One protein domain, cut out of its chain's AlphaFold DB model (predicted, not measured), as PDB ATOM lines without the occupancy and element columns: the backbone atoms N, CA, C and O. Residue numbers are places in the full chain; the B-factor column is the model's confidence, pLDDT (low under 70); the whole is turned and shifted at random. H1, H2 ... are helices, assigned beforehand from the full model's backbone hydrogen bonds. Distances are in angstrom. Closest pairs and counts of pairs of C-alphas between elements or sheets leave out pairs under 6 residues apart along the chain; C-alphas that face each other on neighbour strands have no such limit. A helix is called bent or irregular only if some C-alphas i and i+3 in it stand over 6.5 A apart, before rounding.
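This is residues 115 to 257 of the 299 residues of the protein "MerR family transcriptional regulator" of Streptomyces sp. SID335 (UniProt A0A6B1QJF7). Two antiparallel helix pairs cross at nearly a right angle: the long hairpin of H4 and H5, and the side-by-side pair H6 and H8, with H8 packed across H5. H1, H2 and H3 gather toward one end of the longest axis, with H1 alongside the first part of H4, while short H7 makes a corner with H6. The printed part has 143 residues with eight named helices, H1 to H8 in order, and no named strand; the class is all helix. It is compact, with a radius of gyration of the C-alphas of 14.8 A and spans of 42 by 31 by 26 A.

H1, residues 116 to 128, touches H4, residues 158 to 180, with its residues 118 to 123 alone; the closest C-alphas, of Val 122 and Ala 162, are 5.8 A apart, at a shallow tilt of 25 degrees, the same way. H2, residues 130 to 140, only just touches H7, residues 224 to 228, with 3 pairs of C-alphas within 8 A, the closest being Tyr 132 and Arg 225 at 5.9 A. H3, residues 144 to 155, only just touches the hub H5, residues 188 to 204, also with 3 pairs, the closest C-alphas being those of Ser 152 and Trp 204 at 7.0 A. H4 and H5 form a helical hairpin at a shallow tilt of 16 degrees, opposite ways, closest at C-alphas 175 and 193, 6.7 A apart. H6, residues 210 to 222, touches H8, residues 240 to 256, at a shallow tilt of 16 degrees, opposite ways; C-alphas 217 and 245 are closest at 5.0 A. H5 and H8 touch about perpendicular, at 88 degrees, with C-alphas 191 and 251 closest at 4.9 A. H6 and H7 touch only at the corner, closest at C-alphas 220 and 227, 4.4 A apart. H2 and H4 are apart, for instance. Every O i to N i+4 pair is within hydrogen-bond range in H2, H3, H4, H5, H7 and H8, against 5 of 9 in H1 and 8 of 9 in H6.

H1 begins at C-alpha 116 (204.164, 181.722, 143.972), measures 13.9 A, and is irregular, with C-alphas 122 and 125 9.6 A apart. H2 spans 15.0 A, H3 17.0 A, H4 32.5 A and H5 24.3 A; H4 ends at C-alpha 180 (194.539, 181.761, 177.088). H6 spans 18.6 A, H7 6.3 A and H8 24.9 A, ending at C-alpha 256 (179.524, 157.763, 171.938).

The C-alphas farthest apart, of Arg 117 and Gly 257, are 47.5 A apart. The printed part has no cut, and the link from H7 to H8, 11 residues, is long. Mean pLDDT of the printed part is 83.1; residues 115 to 142, 150, 154 and 256 to 257 are under 70.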
ATOM      1  N   ASP A 115     200.058 180.224 141.700       63.03
ATOM      2  CA  ASP A 115     201.377 180.785 141.433       63.03
ATOM      3  C   ASP A 115     202.087 181.189 142.753       63.03
ATOM      4  O   ASP A 115     201.454 181.267 143.815       63.03
ATOM      5  N   PRO A 116     203.417 181.416 142.750       58.94
ATOM      6  CA  PRO A 116     204.164 181.722 143.972       58.94
ATOM      7  C   PRO A 116     203.623 182.907 144.789       58.94
ATOM      8  O   PRO A 116     203.717 182.888 146.017       58.94
ATOM      9  N   ARG A 117     203.056 183.931 144.139       64.62
ATOM     10  CA  ARG A 117     202.470 185.097 144.811       64.62
ATOM     11  C   ARG A 117     201.144 184.733 145.461       64.62
ATOM     12  O   ARG A 117     200.924 185.074 146.619       64.62
ATOM     13  N   GLU A 118     200.293 184.005 144.749       66.56
ATOM     14  CA  GLU A 118     198.999 183.559 145.269       66.56
ATOM     15  C   GLU A 118     199.162 182.621 146.461       66.56
ATOM     16  O   GLU A 118     198.420 182.718 147.433       66.56
ATOM     17  N   ARG A 119     200.188 181.765 146.445       64.19
ATOM     18  CA  ARG A 119     200.521 180.920 147.597       64.19
ATOM     19  C   ARG A 119     200.927 181.739 148.818       64.19
ATOM     20  O   ARG A 119     200.489 181.423 149.919       64.19
ATOM     21  N   PHE A 120     201.732 182.786 148.642       63.59
ATOM     22  CA  PHE A 120     202.088 183.671 149.753       63.59
ATOM     23  C   PHE A 120     200.860 184.417 150.297       63.59
ATOM     24  O   PHE A 120     200.675 184.480 151.510       63.59
ATOM     25  N   GLU A 121     199.998 184.923 149.409       67.12
ATOM     26  CA  GLU A 121     198.746 185.604 149.770       67.12
ATOM     27  C   GLU A 121     197.772 184.685 150.532       67.12
ATOM     28  O   GLU A 121     197.111 185.134 151.466       67.12
ATOM     29  N   VAL A 122     197.690 183.406 150.154       62.88
ATOM     30  CA  VAL A 122     196.727 182.444 150.710       62.88
ATOM     31  C   VAL A 122     197.252 181.740 151.964       62.88
ATOM     32  O   VAL A 122     196.523 181.616 152.947       62.88
ATOM     33  N   PHE A 123     198.502 181.269 151.956       64.75
ATOM     34  CA  PHE A 123     199.024 180.388 153.006       64.75
ATOM     35  C   PHE A 123     199.852 181.110 154.085       64.75
ATOM     36  O   PHE A 123     199.942 180.601 155.203       64.75
ATOM     37  N   GLY A 124     200.423 182.290 153.807       67.25
ATOM     38  CA  GLY A 124     201.171 183.087 154.792       67.25
ATOM     39  C   GLY A 124     202.202 182.282 155.607       67.25
ATOM     40  O   GLY A 124     202.955 181.477 155.059       67.25
ATOM     41  N   GLU A 125     202.225 182.473 156.934       60.88
ATOM     42  CA  GLU A 125     203.119 181.744 157.859       60.88
ATOM     43  C   GLU A 125     202.776 180.249 158.028       60.88
ATOM     44  O   GLU A 125     203.621 179.481 158.481       60.88
ATOM     45  N   VAL A 126     201.570 179.805 157.649       53.59
ATOM     46  CA  VAL A 126     201.138 178.394 157.772       53.59
ATOM     47  C   VAL A 126     201.882 177.493 156.772       53.59
ATOM     48  O   VAL A 126     201.998 176.291 156.982       53.59
ATOM     49  N   ALA A 127     202.471 178.067 155.716       53.84
ATOM     50  CA  ALA A 127     203.247 177.337 154.711       53.84
ATOM     51  C   ALA A 127     204.610 176.805 155.206       53.84
ATOM     52  O   ALA A 127     205.315 176.150 154.439       53.84
ATOM     53  N   PHE A 128     205.033 177.118 156.435       48.69
ATOM     54  CA  PHE A 128     206.445 176.998 156.808       48.69
ATOM     55  C   PHE A 128     206.949 175.593 157.160       48.69
ATOM     56  O   PHE A 128     208.160 175.444 157.316       48.69
ATOM     57  N   ASP A 129     206.095 174.564 157.197       55.66
ATOM     58  CA  ASP A 129     206.555 173.192 157.453       55.66
ATOM     59  C   ASP A 129     206.015 172.146 156.470       55.66
ATOM     60  O   ASP A 129     205.281 171.212 156.801       55.66
ATOM     61  N   LEU A 130     206.398 172.326 155.209       48.97
ATOM     62  CA  LEU A 130     206.091 171.395 154.124       48.97
ATOM     63  C   LEU A 130     206.803 170.032 154.277       48.97
ATOM     64  O   LEU A 130     206.314 169.047 153.718       48.97
ATOM     65  N   SER A 131     207.848 169.934 155.118       54.38
ATOM     66  CA  SER A 131     208.541 168.666 155.410       54.38
ATOM     67  C   SER A 131     207.582 167.627 155.995       54.38
ATOM     68  O   SER A 131     207.577 166.460 155.594       54.38
ATOM     69  N   TYR A 132     206.677 168.073 156.873       57.88
ATOM     70  CA  TYR A 132     205.646 167.211 157.428       57.88
ATOM     71  C   TYR A 132     204.600 166.817 156.387       57.88
ATOM     72  O   TYR A 132     204.150 165.679 156.399       57.88
ATOM     73  N   ALA A 133     204.226 167.695 155.451       60.12
ATOM     74  CA  ALA A 133     203.300 167.329 154.377       60.12
ATOM     75  C   ALA A 133     203.883 166.221 153.477       60.12
ATOM     76  O   ALA A 133     203.163 165.293 153.103       60.12
ATOM     77  N   THR A 134     205.190 166.269 153.196       54.78
ATOM     78  CA  THR A 134     205.922 165.234 152.450       54.78
ATOM     79  C   THR A 134     206.020 163.920 153.226       54.78
ATOM     80  O   THR A 134     205.670 162.863 152.694       54.78
ATOM     81  N   GLU A 135     206.446 163.956 154.489       59.94
ATOM     82  CA  GLU A 135     206.535 162.755 155.329       59.94
ATOM     83  C   GLU A 135     205.164 162.154 155.634       59.94
ATOM     84  O   GLU A 135     205.009 160.938 155.584       59.94
ATOM     85  N   ALA A 136     204.147 162.977 155.895       59.38
ATOM     86  CA  ALA A 136     202.765 162.534 156.040       59.38
ATOM     87  C   ALA A 136     202.246 161.930 154.731       59.38
ATOM     88  O   ALA A 136     201.535 160.927 154.771       59.38
ATOM     89  N   GLY A 137     202.644 162.494 153.587       61.56
ATOM     90  CA  GLY A 137     202.452 161.905 152.267       61.56
ATOM     91  C   GLY A 137     202.980 160.476 152.211       61.56
ATOM     92  O   GLY A 137     202.222 159.564 151.913       61.56
ATOM     93  N   LEU A 138     204.235 160.251 152.600       63.03
ATOM     94  CA  LEU A 138     204.844 158.915 152.639       63.03
ATOM     95  C   LEU A 138     204.212 157.992 153.702       63.03
ATOM     96  O   LEU A 138     203.955 156.823 153.428       63.03
ATOM     97  N   LYS A 139     203.927 158.510 154.902       66.81
ATOM     98  CA  LYS A 139     203.341 157.780 156.044       66.81
ATOM     99  C   LYS A 139     201.917 157.310 155.749       66.81
ATOM    100  O   LYS A 139     201.519 156.236 156.196       66.81
ATOM    101  N   TRP A 140     201.146 158.103 155.006       65.69
ATOM    102  CA  TRP A 140     199.717 157.881 154.787       65.69
ATOM    103  C   TRP A 140     199.330 157.657 153.318       65.69
ATOM    104  O   TRP A 140     198.129 157.552 153.049       65.69
ATOM    105  N   GLN A 141     200.290 157.521 152.391       63.56
ATOM    106  CA  GLN A 141     200.059 157.355 150.940       63.56
ATOM    107  C   GLN A 141     199.041 156.257 150.599       63.56
ATOM    108  O   GLN A 141     198.223 156.403 149.686       63.56
ATOM    109  N   ASP A 142     199.057 155.163 151.362       68.81
ATOM    110  CA  ASP A 142     198.218 153.996 151.105       68.81
ATOM    111  C   ASP A 142     196.832 154.104 151.751       68.81
ATOM    112  O   ASP A 142     195.933 153.312 151.445       68.81
ATOM    113  N   SER A 143     196.615 155.116 152.598       73.12
ATOM    114  CA  SER A 143     195.333 155.319 153.259       73.12
ATOM    115  C   SER A 143     194.291 155.905 152.285       73.12
ATOM    116  O   SER A 143     194.549 156.902 151.601       73.12
ATOM    117  N   PRO A 144     193.068 155.337 152.222       70.75
ATOM    118  CA  PRO A 144     191.994 155.877 151.384       70.75
ATOM    119  C   PRO A 144     191.640 157.340 151.701       70.75
ATOM    120  O   PRO A 144     191.318 158.109 150.793       70.75
ATOM    121  N   GLY A 145     191.738 157.734 152.977       70.81
ATOM    122  CA  GLY A 145     191.474 159.102 153.432       70.81
ATOM    123  C   GLY A 145     192.494 160.110 152.902       70.81
ATOM    124  O   GLY A 145     192.103 161.159 152.399       70.81
ATOM    125  N   HIS A 146     193.787 159.771 152.921       70.56
ATOM    126  CA  HIS A 146     194.838 160.644 152.396       70.56
ATOM    127  C   HIS A 146     194.721 160.843 150.880       70.56
ATOM    128  O   HIS A 146     194.762 161.976 150.407       70.56
ATOM    129  N   ARG A 147     194.478 159.770 150.112       71.88
ATOM    130  CA  ARG A 147     194.258 159.886 148.657       71.88
ATOM    131  C   ARG A 147     193.059 160.771 148.313       71.88
ATOM    132  O   ARG A 147     193.119 161.531 147.352       71.88
ATOM    133  N   THR A 148     191.984 160.671 149.093       74.38
ATOM    134  CA  THR A 148     190.795 161.519 148.921       74.38
ATOM    135  C   THR A 148     191.119 162.976 149.247       74.38
ATOM    136  O   THR A 148     190.838 163.842 148.429       74.38
ATOM    137  N   ALA A 149     191.796 163.228 150.372       74.06
ATOM    138  CA  ALA A 149     192.228 164.565 150.773       74.06
ATOM    139  C   ALA A 149     193.113 165.244 149.722       74.06
ATOM    140  O   ALA A 149     192.894 166.408 149.401       74.06
ATOM    141  N   MET A 150     194.074 164.514 149.150       69.00
ATOM    142  CA  MET A 150     194.945 165.028 148.089       69.00
ATOM    143  C   MET A 150     194.177 165.351 146.806       69.00
ATOM    144  O   MET A 150     194.458 166.363 146.171       69.00
ATOM    145  N   ARG A 151     193.177 164.539 146.438       72.56
ATOM    146  CA  ARG A 151     192.322 164.829 145.281       72.56
ATOM    147  C   ARG A 151     191.477 166.080 145.507       72.56
ATOM    148  O   ARG A 151     191.503 166.968 144.668       72.56
ATOM    149  N   SER A 152     190.788 166.166 146.645       74.44
ATOM    150  CA  SER A 152     189.962 167.332 146.978       74.44
ATOM    151  C   SER A 152     190.796 168.610 147.041       74.44
ATOM    152  O   SER A 152     190.398 169.618 146.472       74.44
ATOM    153  N   ALA A 153     191.994 168.555 147.632       73.31
ATOM    154  CA  ALA A 153     192.916 169.689 147.662       73.31
ATOM    155  C   ALA A 153     193.352 170.159 146.260       73.31
ATOM    156  O   ALA A 153     193.501 171.358 146.039       73.31
ATOM    157  N   ALA A 154     193.549 169.232 145.317       68.00
ATOM    158  CA  ALA A 154     193.930 169.556 143.941       68.00
ATOM    159  C   ALA A 154     192.779 170.150 143.105       68.00
ATOM    160  O   ALA A 154     193.039 170.805 142.099       68.00
ATOM    161  N   GLU A 155     191.525 169.919 143.501       76.31
ATOM    162  CA  GLU A 155     190.329 170.431 142.816       76.31
ATOM    163  C   GLU A 155     189.909 171.833 143.302       76.31
ATOM    164  O   GLU A 155     189.137 172.500 142.614       76.31
ATOM    165  N   HIS A 156     190.427 172.300 144.445       80.88
ATOM    166  CA  HIS A 156     190.074 173.602 145.027       80.88
ATOM    167  C   HIS A 156     190.587 174.784 144.208       80.88
ATOM    168  O   HIS A 156     191.756 174.846 143.815       80.88
ATOM    169  N   THR A 157     189.720 175.778 144.031       82.94
ATOM    170  CA  THR A 157     190.067 177.068 143.426       82.94
ATOM    171  C   THR A 157     190.824 177.972 144.403       82.94
ATOM    172  O   THR A 157     190.919 177.703 145.603       82.94
ATOM    173  N   LYS A 158     191.359 179.096 143.913       76.19
ATOM    174  CA  LYS A 158     191.974 180.118 144.772       76.19
ATOM    175  C   LYS A 158     190.987 180.653 145.810       76.19
ATOM    176  O   LYS A 158     191.356 180.847 146.966       76.19
ATOM    177  N   GLU A 159     189.749 180.899 145.398       82.06
ATOM    178  CA  GLU A 159     188.677 181.389 146.258       82.06
ATOM    179  C   GLU A 159     188.329 180.370 147.349       82.06
ATOM    180  O   GLU A 159     188.195 180.759 148.511       82.06
ATOM    181  N   ASP A 160     188.280 179.080 147.000       83.69
ATOM    182  CA  ASP A 160     188.082 177.978 147.948       83.69
ATOM    183  C   ASP A 160     189.199 177.939 148.993       83.69
ATOM    184  O   ASP A 160     188.936 177.910 150.197       83.69
ATOM    185  N   TRP A 161     190.458 178.031 148.554       79.88
ATOM    186  CA  TRP A 161     191.598 178.099 149.466       79.88
ATOM    187  C   TRP A 161     191.557 179.340 150.365       79.88
ATOM    188  O   TRP A 161     191.853 179.254 151.558       79.88
ATOM    189  N   ALA A 162     191.160 180.495 149.828       80.31
ATOM    190  CA  ALA A 162     191.018 181.721 150.606       80.31
ATOM    191  C   ALA A 162     189.891 181.618 151.649       80.31
ATOM    192  O   ALA A 162     190.014 182.167 152.747       80.31
ATOM    193  N   GLU A 163     188.788 180.935 151.334       88.00
ATOM    194  CA  GLU A 163     187.712 180.665 152.289       88.00
ATOM    195  C   GLU A 163     188.149 179.674 153.368       88.00
ATOM    196  O   GLU A 163     187.996 179.975 154.554       88.00
ATOM    197  N   LEU A 164     188.775 178.562 152.975       86.94
ATOM    198  CA  LEU A 164     189.350 177.570 153.881       86.94
ATOM    199  C   LEU A 164     190.278 178.239 154.900       86.94
ATOM    200  O   LEU A 164     190.098 178.093 156.109       86.94
ATOM    201  N   MET A 165     191.232 179.043 154.429       83.12
ATOM    202  CA  MET A 165     192.201 179.704 155.303       83.12
ATOM    203  C   MET A 165     191.558 180.748 156.220       83.12
ATOM    204  O   MET A 165     191.988 180.904 157.365       83.12
ATOM    205  N   ARG A 166     190.497 181.427 155.765       87.94
ATOM    206  CA  ARG A 166     189.722 182.373 156.582       87.94
ATOM    207  C   ARG A 166     188.954 181.666 157.694       87.94
ATOM    208  O   ARG A 166     188.923 182.160 158.819       87.94
ATOM    209  N   GLU A 167     188.348 180.519 157.399       91.88
ATOM    210  CA  GLU A 167     187.694 179.673 158.404       91.88
ATOM    211  C   GLU A 167     188.699 179.153 159.429       91.88
ATOM    212  O   GLU A 167     188.467 179.280 160.632       91.88
ATOM    213  N   ALA A 168     189.842 178.643 158.964       89.56
ATOM    214  CA  ALA A 168     190.914 178.170 159.829       89.56
ATOM    215  C   ALA A 168     191.476 179.296 160.715       89.56
ATOM    216  O   ALA A 168     191.772 179.062 161.884       89.56
ATOM    217  N   ALA A 169     191.593 180.524 160.193       88.06
ATOM    218  CA  ALA A 169     192.034 181.687 160.965       88.06
ATOM    219  C   ALA A 169     191.067 182.046 162.095       88.06
ATOM    220  O   ALA A 169     191.503 182.183 163.234       88.06
ATOM    221  N   ARG A 170     189.763 182.116 161.806       93.31
ATOM    222  CA  ARG A 170     188.739 182.374 162.832       93.31
ATOM    223  C   ARG A 170     188.735 181.292 163.905       93.31
ATOM    224  O   ARG A 170     188.757 181.590 165.092       93.31
ATOM    225  N   TRP A 171     188.774 180.029 163.482       96.38
ATOM    226  CA  TRP A 171     188.847 178.901 164.404       96.38
ATOM    227  C   TRP A 171     190.105 178.958 165.289       96.38
ATOM    228  O   TRP A 171     190.016 178.716 166.492       96.38
ATOM    229  N   ARG A 172     191.267 179.321 164.725       94.88
ATOM    230  CA  ARG A 172     192.513 179.494 165.489       94.88
ATOM    231  C   ARG A 172     192.388 180.585 166.542       94.88
ATOM    232  O   ARG A 172     192.818 180.370 167.670       94.88
ATOM    233  N   GLU A 173     191.841 181.741 166.179       94.88
ATOM    234  CA  GLU A 173     191.648 182.855 167.113       94.88
ATOM    235  C   GLU A 173     190.791 182.423 168.308       94.88
ATOM    236  O   GLU A 173     191.153 182.677 169.456       94.88
ATOM    237  N   GLU A 174     189.700 181.696 168.057       97.06
ATOM    238  CA  GLU A 174     188.841 181.182 169.124       97.06
ATOM    239  C   GLU A 174     189.516 180.092 169.967       97.06
ATOM    240  O   GLU A 174     189.335 180.077 171.188       97.06
ATOM    241  N   LEU A 175     190.314 179.212 169.349       97.31
ATOM    242  CA  LEU A 175     191.106 178.205 170.057       97.31
ATOM    243  C   LEU A 175     192.114 178.853 171.007       97.31
ATOM    244  O   LEU A 175     192.198 178.458 172.170       97.31
ATOM    245  N   LEU A 176     192.867 179.837 170.513       96.75
ATOM    246  CA  LEU A 176     193.847 180.569 171.310       96.75
ATOM    247  C   LEU A 176     193.159 181.319 172.450       96.75
ATOM    248  O   LEU A 176     193.612 181.228 173.583       96.75
ATOM    249  N   ALA A 177     192.022 181.969 172.188       97.00
ATOM    250  CA  ALA A 177     191.258 182.660 173.221       97.00
ATOM    251  C   ALA A 177     190.721 181.711 174.307       97.00
ATOM    252  O   ALA A 177     190.740 182.067 175.482       97.00
ATOM    253  N   ALA A 178     190.244 180.515 173.941       97.00
ATOM    254  CA  ALA A 178     189.794 179.518 174.915       97.00
ATOM    255  C   ALA A 178     190.962 178.980 175.761       97.00
ATOM    256  O   ALA A 178     190.818 178.798 176.968       97.00
ATOM    257  N   PHE A 179     192.125 178.763 175.139       97.19
ATOM    258  CA  PHE A 179     193.330 178.318 175.837       97.19
ATOM    259  C   PHE A 179     193.893 179.390 176.779       97.19
ATOM    260  O   PHE A 179     194.174 179.096 177.937       97.19
ATOM    261  N   ASP A 180     194.017 180.633 176.307       95.75
ATOM    262  CA  ASP A 180     194.539 181.761 177.088       95.75
ATOM    263  C   ASP A 180     193.594 182.138 178.251       95.75
ATOM    264  O   ASP A 180     194.037 182.697 179.253       95.75
ATOM    265  N   ALA A 181     192.300 181.807 178.150       96.81
ATOM    266  CA  ALA A 181     191.322 181.927 179.236       96.81
ATOM    267  C   ALA A 181     191.333 180.741 180.223       96.81
ATOM    268  O   ALA A 181     190.506 180.707 181.134       96.81
ATOM    269  N   GLU A 182     192.243 179.776 180.041       95.81
ATOM    270  CA  GLU A 182     192.370 178.556 180.852       95.81
ATOM    271  C   GLU A 182     191.068 177.743 180.943       95.81
ATOM    272  O   GLU A 182     190.766 177.102 181.954       95.81
ATOM    273  N   GLU A 183     190.271 177.750 179.872       95.75
ATOM    274  CA  GLU A 183     189.060 176.943 179.837       95.75
ATOM    275  C   GLU A 183     189.398 175.444 179.891       95.75
ATOM    276  O   GLU A 183     190.425 175.002 179.370       95.75
ATOM    277  N   PRO A 184     188.552 174.609 180.517       96.12
ATOM    278  CA  PRO A 184     188.818 173.183 180.589       96.12
ATOM    279  C   PRO A 184     188.723 172.548 179.196       96.12
ATOM    280  O   PRO A 184     187.732 172.725 178.491       96.12
ATOM    281  N   ALA A 185     189.697 171.708 178.833       93.50
ATOM    282  CA  ALA A 185     189.708 171.020 177.534       93.50
ATOM    283  C   ALA A 185     188.478 170.119 177.307       93.50
ATOM    284  O   ALA A 185     188.061 169.905 176.175       93.50
ATOM    285  N   GLY A 186     187.877 169.598 178.382       94.25
ATOM    286  CA  GLY A 186     186.611 168.854 178.342       94.25
ATOM    287  C   GLY A 186     185.354 169.725 178.471       94.25
ATOM    288  O   GLY A 186     184.262 169.188 178.629       94.25
ATOM    289  N   GLY A 187     185.498 171.052 178.477       93.62
ATOM    290  CA  GLY A 187     184.400 172.012 178.541       93.62
ATOM    291  C   GLY A 187     183.634 172.127 177.225       93.62
ATOM    292  O   GLY A 187     184.097 171.694 176.169       93.62
ATOM    293  N   GLU A 188     182.445 172.726 177.284       94.62
ATOM    294  CA  GLU A 188     181.544 172.856 176.132       94.62
ATOM    295  C   GLU A 188     182.206 173.589 174.960       94.62
ATOM    296  O   GLU A 188     182.296 173.026 173.869       94.62
ATOM    297  N   ARG A 189     182.783 174.768 175.211       95.44
ATOM    298  CA  ARG A 189     183.462 175.583 174.194       95.44
ATOM    299  C   ARG A 189     184.659 174.871 173.554       95.44
ATOM    300  O   ARG A 189     184.804 174.885 172.334       95.44
ATOM    301  N   ALA A 190     185.486 174.183 174.341       96.00
ATOM    302  CA  ALA A 190     186.613 173.405 173.821       96.00
ATOM    303  C   ALA A 190     186.148 172.248 172.914       96.00
ATOM    304  O   ALA A 190     186.695 172.030 171.829       96.00
ATOM    305  N   MET A 191     185.096 171.530 173.318       96.62
ATOM    306  CA  MET A 191     184.516 170.451 172.512       96.62
ATOM    307  C   MET A 191     183.821 170.963 171.243       96.62
ATOM    308  O   MET A 191     183.841 170.279 170.219       96.62
ATOM    309  N   GLU A 192     183.210 172.148 171.282       96.81
ATOM    310  CA  GLU A 192     182.653 172.816 170.100       96.81
ATOM    311  C   GLU A 192     183.744 173.200 169.102       96.81
ATOM    312  O   GLU A 192     183.601 172.909 167.915       96.81
ATOM    313  N   LEU A 193     184.870 173.740 169.575       97.38
ATOM    314  CA  LEU A 193     186.038 174.019 168.738       97.38
ATOM    315  C   LEU A 193     186.621 172.744 168.123       97.38
ATOM    316  O   LEU A 193     186.967 172.731 166.940       97.38
ATOM    317  N   ALA A 194     186.682 171.648 168.882       97.06
ATOM    318  CA  ALA A 194     187.082 170.352 168.344       97.06
ATOM    319  C   ALA A 194     186.113 169.870 167.248       97.06
ATOM    320  O   ALA A 194     186.539 169.404 166.190       97.06
ATOM    321  N   GLU A 195     184.804 170.009 167.453       97.06
ATOM    322  CA  GLU A 195     183.806 169.648 166.447       97.06
ATOM    323  C   GLU A 195     183.882 170.543 165.200       97.06
ATOM    324  O   GLU A 195     183.770 170.033 164.082       97.06
ATOM    325  N   ALA A 196     184.105 171.846 165.373       96.50
ATOM    326  CA  ALA A 196     184.307 172.791 164.281       96.50
ATOM    327  C   ALA A 196     185.532 172.404 163.442       96.50
ATOM    328  O   ALA A 196     185.423 172.290 162.221       96.50
ATOM    329  N   HIS A 197     186.654 172.075 164.089       96.31
ATOM    330  CA  HIS A 197     187.857 171.579 163.416       96.31
ATOM    331  C   HIS A 197     187.585 170.295 162.617       96.31
ATOM    332  O   HIS A 197     187.950 170.187 161.447       96.31
ATOM    333  N   ARG A 198     186.876 169.328 163.214       95.94
ATOM    334  CA  ARG A 198     186.502 168.075 162.539       95.94
ATOM    335  C   ARG A 198     185.666 168.323 161.285       95.94
ATOM    336  O   ARG A 198     185.884 167.686 160.256       95.94
ATOM    337  N   ARG A 199     184.685 169.229 161.374       95.00
ATOM    338  CA  ARG A 199     183.815 169.605 160.248       95.00
ATOM    339  C   ARG A 199     184.580 170.356 159.170       95.00
ATOM    340  O   ARG A 199     184.329 170.105 157.998       95.00
ATOM    341  N   HIS A 200     185.521 171.210 159.556       93.44
ATOM    342  CA  HIS A 200     186.393 171.907 158.620       93.44
ATOM    343  C   HIS A 200     187.237 170.906 157.811       93.44
ATOM    344  O   HIS A 200     187.219 170.952 156.583       93.44
ATOM    345  N   ILE A 201     187.848 169.908 158.468       90.19
ATOM    346  CA  ILE A 201     188.555 168.819 157.767       90.19
ATOM    347  C   ILE A 201     187.608 168.043 156.838       90.19
ATOM    348  O   ILE A 201     187.949 167.769 155.687       90.19
ATOM    349  N   ALA A 202     186.415 167.699 157.334       91.12
ATOM    350  CA  ALA A 202     185.424 166.940 156.577       91.12
ATOM    351  C   ALA A 202     184.920 167.672 155.328       91.12
ATOM    352  O   ALA A 202     184.682 167.032 154.308       91.12
ATOM    353  N   ARG A 203     184.760 168.994 155.422       91.12
ATOM    354  CA  ARG A 203     184.304 169.849 154.327       91.12
ATOM    355  C   ARG A 203     185.359 169.980 153.237       91.12
ATOM    356  O   ARG A 203     185.024 169.854 152.067       91.12
ATOM    357  N   TRP A 204     186.600 170.260 153.623       86.44
ATOM    358  CA  TRP A 204     187.624 170.685 152.671       86.44
ATOM    359  C   TRP A 204     188.528 169.555 152.181       86.44
ATOM    360  O   TRP A 204     189.114 169.677 151.113       86.44
ATOM    361  N   PHE A 205     188.657 168.453 152.917       85.44
ATOM    362  CA  PHE A 205     189.647 167.429 152.581       85.44
ATOM    363  C   PHE A 205     189.034 166.041 152.446       85.44
ATOM    364  O   PHE A 205     189.091 165.427 151.387       85.44
ATOM    365  N   THR A 206     188.495 165.485 153.527       86.12
ATOM    366  CA  THR A 206     188.069 164.081 153.525       86.12
ATOM    367  C   THR A 206     187.135 163.791 154.690       86.12
ATOM    368  O   THR A 206     187.325 164.385 155.756       86.12
ATOM    369  N   PRO A 207     186.158 162.867 154.553       89.94
ATOM    370  CA  PRO A 207     185.310 162.464 155.668       89.94
ATOM    371  C   PRO A 207     186.132 162.160 156.924       89.94
ATOM    372  O   PRO A 207     186.978 161.269 156.935       89.94
ATOM    373  N   CYS A 208     185.871 162.915 157.992       90.38
ATOM    374  CA  CYS A 208     186.648 162.862 159.227       90.38
ATOM    375  C   CYS A 208     185.789 162.290 160.372       90.38
ATOM    376  O   CYS A 208     185.188 163.057 161.139       90.38
ATOM    377  N   PRO A 209     185.645 160.954 160.486       92.00
ATOM    378  CA  PRO A 209     184.962 160.345 161.624       92.00
ATOM    379  C   PRO A 209     185.737 160.602 162.931       92.00
ATOM    380  O   PRO A 209     186.944 160.857 162.887       92.00
ATOM    381  N   PRO A 210     185.090 160.508 164.110       92.88
ATOM    382  CA  PRO A 210     185.728 160.827 165.392       92.88
ATOM    383  C   PRO A 210     187.043 160.076 165.664       92.88
ATOM    384  O   PRO A 210     187.974 160.666 166.207       92.88
ATOM    385  N   ASP A 211     187.161 158.808 165.254       90.81
ATOM    386  CA  ASP A 211     188.406 158.035 165.411       90.81
ATOM    387  C   ASP A 211     189.547 158.571 164.539       90.81
ATOM    388  O   ASP A 211     190.704 158.594 164.956       90.81
ATOM    389  N   MET A 212     189.234 159.037 163.325       89.94
ATOM    390  CA  MET A 212     190.226 159.668 162.455       89.94
ATOM    391  C   MET A 212     190.690 160.999 163.040       89.94
ATOM    392  O   MET A 212     191.885 161.274 163.044       89.94
ATOM    393  N   HIS A 213     189.762 161.798 163.569       94.12
ATOM    394  CA  HIS A 213     190.100 163.075 164.192       94.12
ATOM    395  C   HIS A 213     190.995 162.894 165.424       94.12
ATOM    396  O   HIS A 213     191.946 163.654 165.588       94.12
ATOM    397  N   ARG A 214     190.767 161.846 166.227       94.62
ATOM    398  CA  ARG A 214     191.663 161.474 167.336       94.62
ATOM    399  C   ARG A 214     193.085 161.174 166.859       94.62
ATOM    400  O   ARG A 214     194.013 161.764 167.394       94.62
ATOM    401  N   ARG A 215     193.255 160.365 165.804       90.75
ATOM    402  CA  ARG A 215     194.587 160.075 165.231       90.75
ATOM    403  C   ARG A 215     195.301 161.327 164.717       90.75
ATOM    404  O   ARG A 215     196.495 161.477 164.934       90.75
ATOM    405  N   ILE A 216     194.568 162.239 164.075       90.62
ATOM    406  CA  ILE A 216     195.117 163.533 163.638       90.62
ATOM    407  C   ILE A 216     195.600 164.345 164.853       90.62
ATOM    408  O   ILE A 216     196.684 164.917 164.828       90.62
ATOM    409  N   ALA A 217     194.821 164.365 165.936       93.81
ATOM    410  CA  ALA A 217     195.191 165.078 167.153       93.81
ATOM    411  C   ALA A 217     196.345 164.417 167.933       93.81
ATOM    412  O   ALA A 217     197.089 165.116 168.620       93.81
ATOM    413  N   ASP A 218     196.519 163.096 167.828       93.38
ATOM    414  CA  ASP A 218     197.695 162.387 168.348       93.38
ATOM    415  C   ASP A 218     198.977 162.828 167.623       93.38
ATOM    416  O   ASP A 218     200.003 163.069 168.269       93.38
ATOM    417  N   ASP A 219     198.907 162.995 166.297       89.94
ATOM    418  CA  ASP A 219     200.030 163.480 165.489       89.94
ATOM    419  C   ASP A 219     200.422 164.919 165.887       89.94
ATOM    420  O   ASP A 219     201.609 165.201 166.009       89.94
ATOM    421  N   PHE A 220     199.468 165.802 166.213       92.12
ATOM    422  CA  PHE A 220     199.767 167.169 166.688       92.12
ATOM    423  C   PHE A 220     200.602 167.223 167.973       92.12
ATOM    424  O   PHE A 220     201.351 168.171 168.184       92.12
ATOM    425  N   VAL A 221     200.457 166.234 168.857       93.50
ATOM    426  CA  VAL A 221     201.246 166.159 170.097       93.50
ATOM    427  C   VAL A 221     202.593 165.478 169.858       93.50
ATOM    428  O   VAL A 221     203.567 165.796 170.535       93.50
ATOM    429  N   SER A 222     202.645 164.545 168.908       88.81
ATOM    430  CA  SER A 222     203.832 163.731 168.631       88.81
ATOM    431  C   SER A 222     204.825 164.422 167.694       88.81
ATOM    432  O   SER A 222     206.016 164.128 167.751       88.81
ATOM    433  N   ASP A 223     204.347 165.334 166.845       84.62
ATOM    434  CA  ASP A 223     205.152 166.070 165.876       84.62
ATOM    435  C   ASP A 223     204.736 167.552 165.849       84.62
ATOM    436  O   ASP A 223     203.635 167.914 165.426       84.62
ATOM    437  N   ALA A 224     205.636 168.437 166.288       81.69
ATOM    438  CA  ALA A 224     205.398 169.884 166.313       81.69
ATOM    439  C   ALA A 224     205.104 170.458 164.915       81.69
ATOM    440  O   ALA A 224     204.366 171.438 164.784       81.69
ATOM    441  N   ARG A 225     205.632 169.811 163.872       81.81
ATOM    442  CA  ARG A 225     205.413 170.176 162.473       81.81
ATOM    443  C   ARG A 225     203.980 169.874 162.034       81.81
ATOM    444  O   ARG A 225     203.366 170.662 161.320       81.81
ATOM    445  N   ALA A 226     203.394 168.786 162.545       84.69
ATOM    446  CA  ALA A 226     201.987 168.455 162.324       84.69
ATOM    447  C   ALA A 226     201.062 169.531 162.893       84.69
ATOM    448  O   ALA A 226     200.082 169.923 162.260       84.69
ATOM    449  N   PHE A 227     201.383 170.024 164.091       89.62
ATOM    450  CA  PHE A 227     200.603 171.076 164.731       89.62
ATOM    451  C   PHE A 227     200.771 172.435 164.036       89.62
ATOM    452  O   PHE A 227     199.810 173.206 163.965       89.62
ATOM    453  N   ALA A 228     201.943 172.697 163.444       84.62
ATOM    454  CA  ALA A 228     202.221 173.909 162.672       84.62
ATOM    455  C   ALA A 228     201.288 174.102 161.460       84.62
ATOM    456  O   ALA A 228     201.013 175.242 161.086       84.62
ATOM    457  N   LEU A 229     200.732 173.015 160.905       79.94
ATOM    458  CA  LEU A 229     199.731 173.077 159.830       79.94
ATOM    459  C   LEU A 229     198.418 173.736 160.262       79.94
ATOM    460  O   LEU A 229     197.677 174.253 159.426       79.94
ATOM    461  N   VAL A 230     198.103 173.685 161.556       86.25
ATOM    462  CA  VAL A 230     196.838 174.197 162.085       86.25
ATOM    463  C   VAL A 230     197.051 175.483 162.872       86.25
ATOM    464  O   VAL A 230     196.215 176.378 162.765       86.25
ATOM    465  N   VAL A 231     198.164 175.607 163.607       88.44
ATOM    466  CA  VAL A 231     198.556 176.801 164.378       88.44
ATOM    467  C   VAL A 231     200.008 177.195 164.049       88.44
ATOM    468  O   VAL A 231     200.919 176.447 164.416       88.44
ATOM    469  N   PRO A 232     200.255 178.369 163.424       84.81
ATOM    470  CA  PRO A 232     201.604 178.827 163.082       84.81
ATOM    471  C   PRO A 232     202.551 178.843 164.287       84.81
ATOM    472  O   PRO A 232     202.108 179.226 165.374       84.81
ATOM    473  N   PRO A 233     203.854 178.537 164.119       82.06
ATOM    474  CA  PRO A 233     204.827 178.540 165.216       82.06
ATOM    475  C   PRO A 233     204.847 179.834 166.044       82.06
ATOM    476  O   PRO A 233     204.980 179.780 167.264       82.06
ATOM    477  N   SER A 234     204.638 180.992 165.406       83.06
ATOM    478  CA  SER A 234     204.559 182.315 166.049       83.06
ATOM    479  C   SER A 234     203.389 182.460 167.036       83.06
ATOM    480  O   SER A 234     203.436 183.292 167.944       83.06
ATOM    481  N   GLN A 235     202.342 181.649 166.878       86.88
ATOM    482  CA  GLN A 235     201.117 181.683 167.678       86.88
ATOM    483  C   GLN A 235     201.004 180.513 168.658       86.88
ATOM    484  O   GLN A 235     200.099 180.508 169.493       86.88
ATOM    485  N   GLN A 236     201.901 179.528 168.598       90.00
ATOM    486  CA  GLN A 236     201.843 178.381 169.499       90.00
ATOM    487  C   GLN A 236     202.081 178.800 170.960       90.00
ATOM    488  O   GLN A 236     202.780 179.772 171.262       90.00
ATOM    489  N   ARG A 237     201.469 178.055 171.885       92.00
ATOM    490  CA  ARG A 237     201.684 178.169 173.333       92.00
ATOM    491  C   ARG A 237     202.155 176.821 173.876       92.00
ATOM    492  O   ARG A 237     201.708 175.785 173.370       92.00
ATOM    493  N   PRO A 238     203.002 176.796 174.917       94.19
ATOM    494  CA  PRO A 238     203.309 175.556 175.623       94.19
ATOM    495  C   PRO A 238     202.019 174.849 176.064       94.19
ATOM    496  O   PRO A 238     201.180 175.451 176.722       94.19
ATOM    497  N   GLY A 239     201.842 173.582 175.681       95.50
ATOM    498  CA  GLY A 239     200.669 172.774 176.049       95.50
ATOM    499  C   GLY A 239     199.432 172.921 175.149       95.50
ATOM    500  O   GLY A 239     198.501 172.130 175.297       95.50
ATOM    501  N   LEU A 240     199.421 173.842 174.177       96.81
ATOM    502  CA  LEU A 240     198.258 174.072 173.305       96.81
ATOM    503  C   LEU A 240     197.875 172.837 172.471       96.81
ATOM    504  O   LEU A 240     196.695 172.504 172.362       96.81
ATOM    505  N   ALA A 241     198.860 172.123 171.918       96.12
ATOM    506  CA  ALA A 241     198.611 170.894 171.160       96.12
ATOM    507  C   ALA A 241     197.961 169.807 172.038       96.12
ATOM    508  O   ALA A 241     197.007 169.145 171.629       96.12
ATOM    509  N   THR A 242     198.434 169.661 173.281       97.44
ATOM    510  CA  THR A 242     197.876 168.721 174.263       97.44
ATOM    511  C   THR A 242     196.455 169.107 174.667       97.44
ATOM    512  O   THR A 242     195.594 168.234 174.767       97.44
ATOM    513  N   TYR A 243     196.193 170.404 174.846       97.88
ATOM    514  CA  TYR A 243     194.859 170.937 175.110       97.88
ATOM    515  C   TYR A 243     193.882 170.606 173.978       97.88
ATOM    516  O   TYR A 243     192.827 170.019 174.227       97.88
ATOM    517  N   LEU A 244     194.262 170.893 172.727       97.44
ATOM    518  CA  LEU A 244     193.431 170.572 171.569       97.44
ATOM    519  C   LEU A 244     193.168 169.066 171.488       97.44
ATOM    520  O   LEU A 244     192.022 168.654 171.322       97.44
ATOM    521  N   ARG A 245     194.194 168.226 171.671       97.88
ATOM    522  CA  ARG A 245     194.028 166.766 171.692       97.88
ATOM    523  C   ARG A 245     193.025 166.312 172.751       97.88
ATOM    524  O   ARG A 245     192.165 165.487 172.450       97.88
ATOM    525  N   ALA A 246     193.108 166.846 173.967       97.62
ATOM    526  CA  ALA A 246     192.168 166.516 175.034       97.62
ATOM    527  C   ALA A 246     190.724 166.915 174.673       97.62
ATOM    528  O   ALA A 246     189.808 166.118 174.873       97.62
ATOM    529  N   ALA A 247     190.527 168.081 174.051       97.62
ATOM    530  CA  ALA A 247     189.218 168.518 173.569       97.62
ATOM    531  C   ALA A 247     188.651 167.617 172.459       97.62
ATOM    532  O   ALA A 247     187.459 167.298 172.450       97.62
ATOM    533  N   VAL A 248     189.508 167.145 171.548       97.62
ATOM    534  CA  VAL A 248     189.133 166.178 170.503       97.62
ATOM    535  C   VAL A 248     188.675 164.850 171.101       97.62
ATOM    536  O   VAL A 248     187.647 164.313 170.680       97.62
ATOM    537  N   VAL A 249     189.404 164.332 172.093       96.94
ATOM    538  CA  VAL A 249     189.036 163.095 172.795       96.94
ATOM    539  C   VAL A 249     187.691 163.261 173.507       96.94
ATOM    540  O   VAL A 249     186.781 162.470 173.258       96.94
ATOM    541  N   ALA A 250     187.515 164.336 174.281       95.75
ATOM    542  CA  ALA A 250     186.268 164.612 174.997       95.75
ATOM    543  C   ALA A 250     185.058 164.754 174.052       95.75
ATOM    544  O   ALA A 250     183.993 164.180 174.296       95.75
ATOM    545  N   ASN A 251     185.214 165.454 172.919       96.31
ATOM    546  CA  ASN A 251     184.138 165.590 171.932       96.31
ATOM    547  C   ASN A 251     183.762 164.243 171.286       96.31
ATOM    548  O   ASN A 251     182.583 163.993 171.014       96.31
ATOM    549  N   ALA A 252     184.738 163.361 171.046       93.94
ATOM    550  CA  ALA A 252     184.472 162.025 170.523       93.94
ATOM    551  C   ALA A 252     183.697 161.161 171.533       93.94
ATOM    552  O   ALA A 252     182.719 160.518 171.154       93.94
ATOM    553  N   GLU A 253     184.080 161.200 172.811       92.00
ATOM    554  CA  GLU A 253     183.421 160.458 173.893       92.00
ATOM    555  C   GLU A 253     181.983 160.937 174.140       92.00
ATOM    556  O   GLU A 253     181.065 160.121 174.287       92.00
ATOM    557  N   ARG A 254     181.749 162.258 174.086       87.31
ATOM    558  CA  ARG A 254     180.407 162.865 174.181       87.31
ATOM    559  C   ARG A 254     179.438 162.282 173.152       87.31
ATOM    560  O   ARG A 254     178.261 162.093 173.449       87.31
ATOM    561  N   ARG A 255     179.930 161.990 171.946       71.19
ATOM    562  CA  ARG A 255     179.137 161.443 170.834       71.19
ATOM    563  C   ARG A 255     178.862 159.944 170.969       71.19
ATOM    564  O   ARG A 255     177.852 159.485 170.448       71.19
ATOM    565  N   THR A 256     179.721 159.198 171.661       65.56
ATOM    566  CA  THR A 256     179.524 157.763 171.938       65.56
ATOM    567  C   THR A 256     178.701 157.491 173.202       65.56
ATOM    568  O   THR A 256     178.288 156.358 173.432       65.56
ATOM    569  N   GLY A 257     178.444 158.515 174.025       50.09
ATOM    570  CA  GLY A 257     177.592 158.417 175.213       50.09
ATOM    571  C   GLY A 257     176.095 158.226 174.893       50.09
ATOM    572  O   GLY A 257     175.640 158.527 173.787       50.09
TER     573      GLY A 257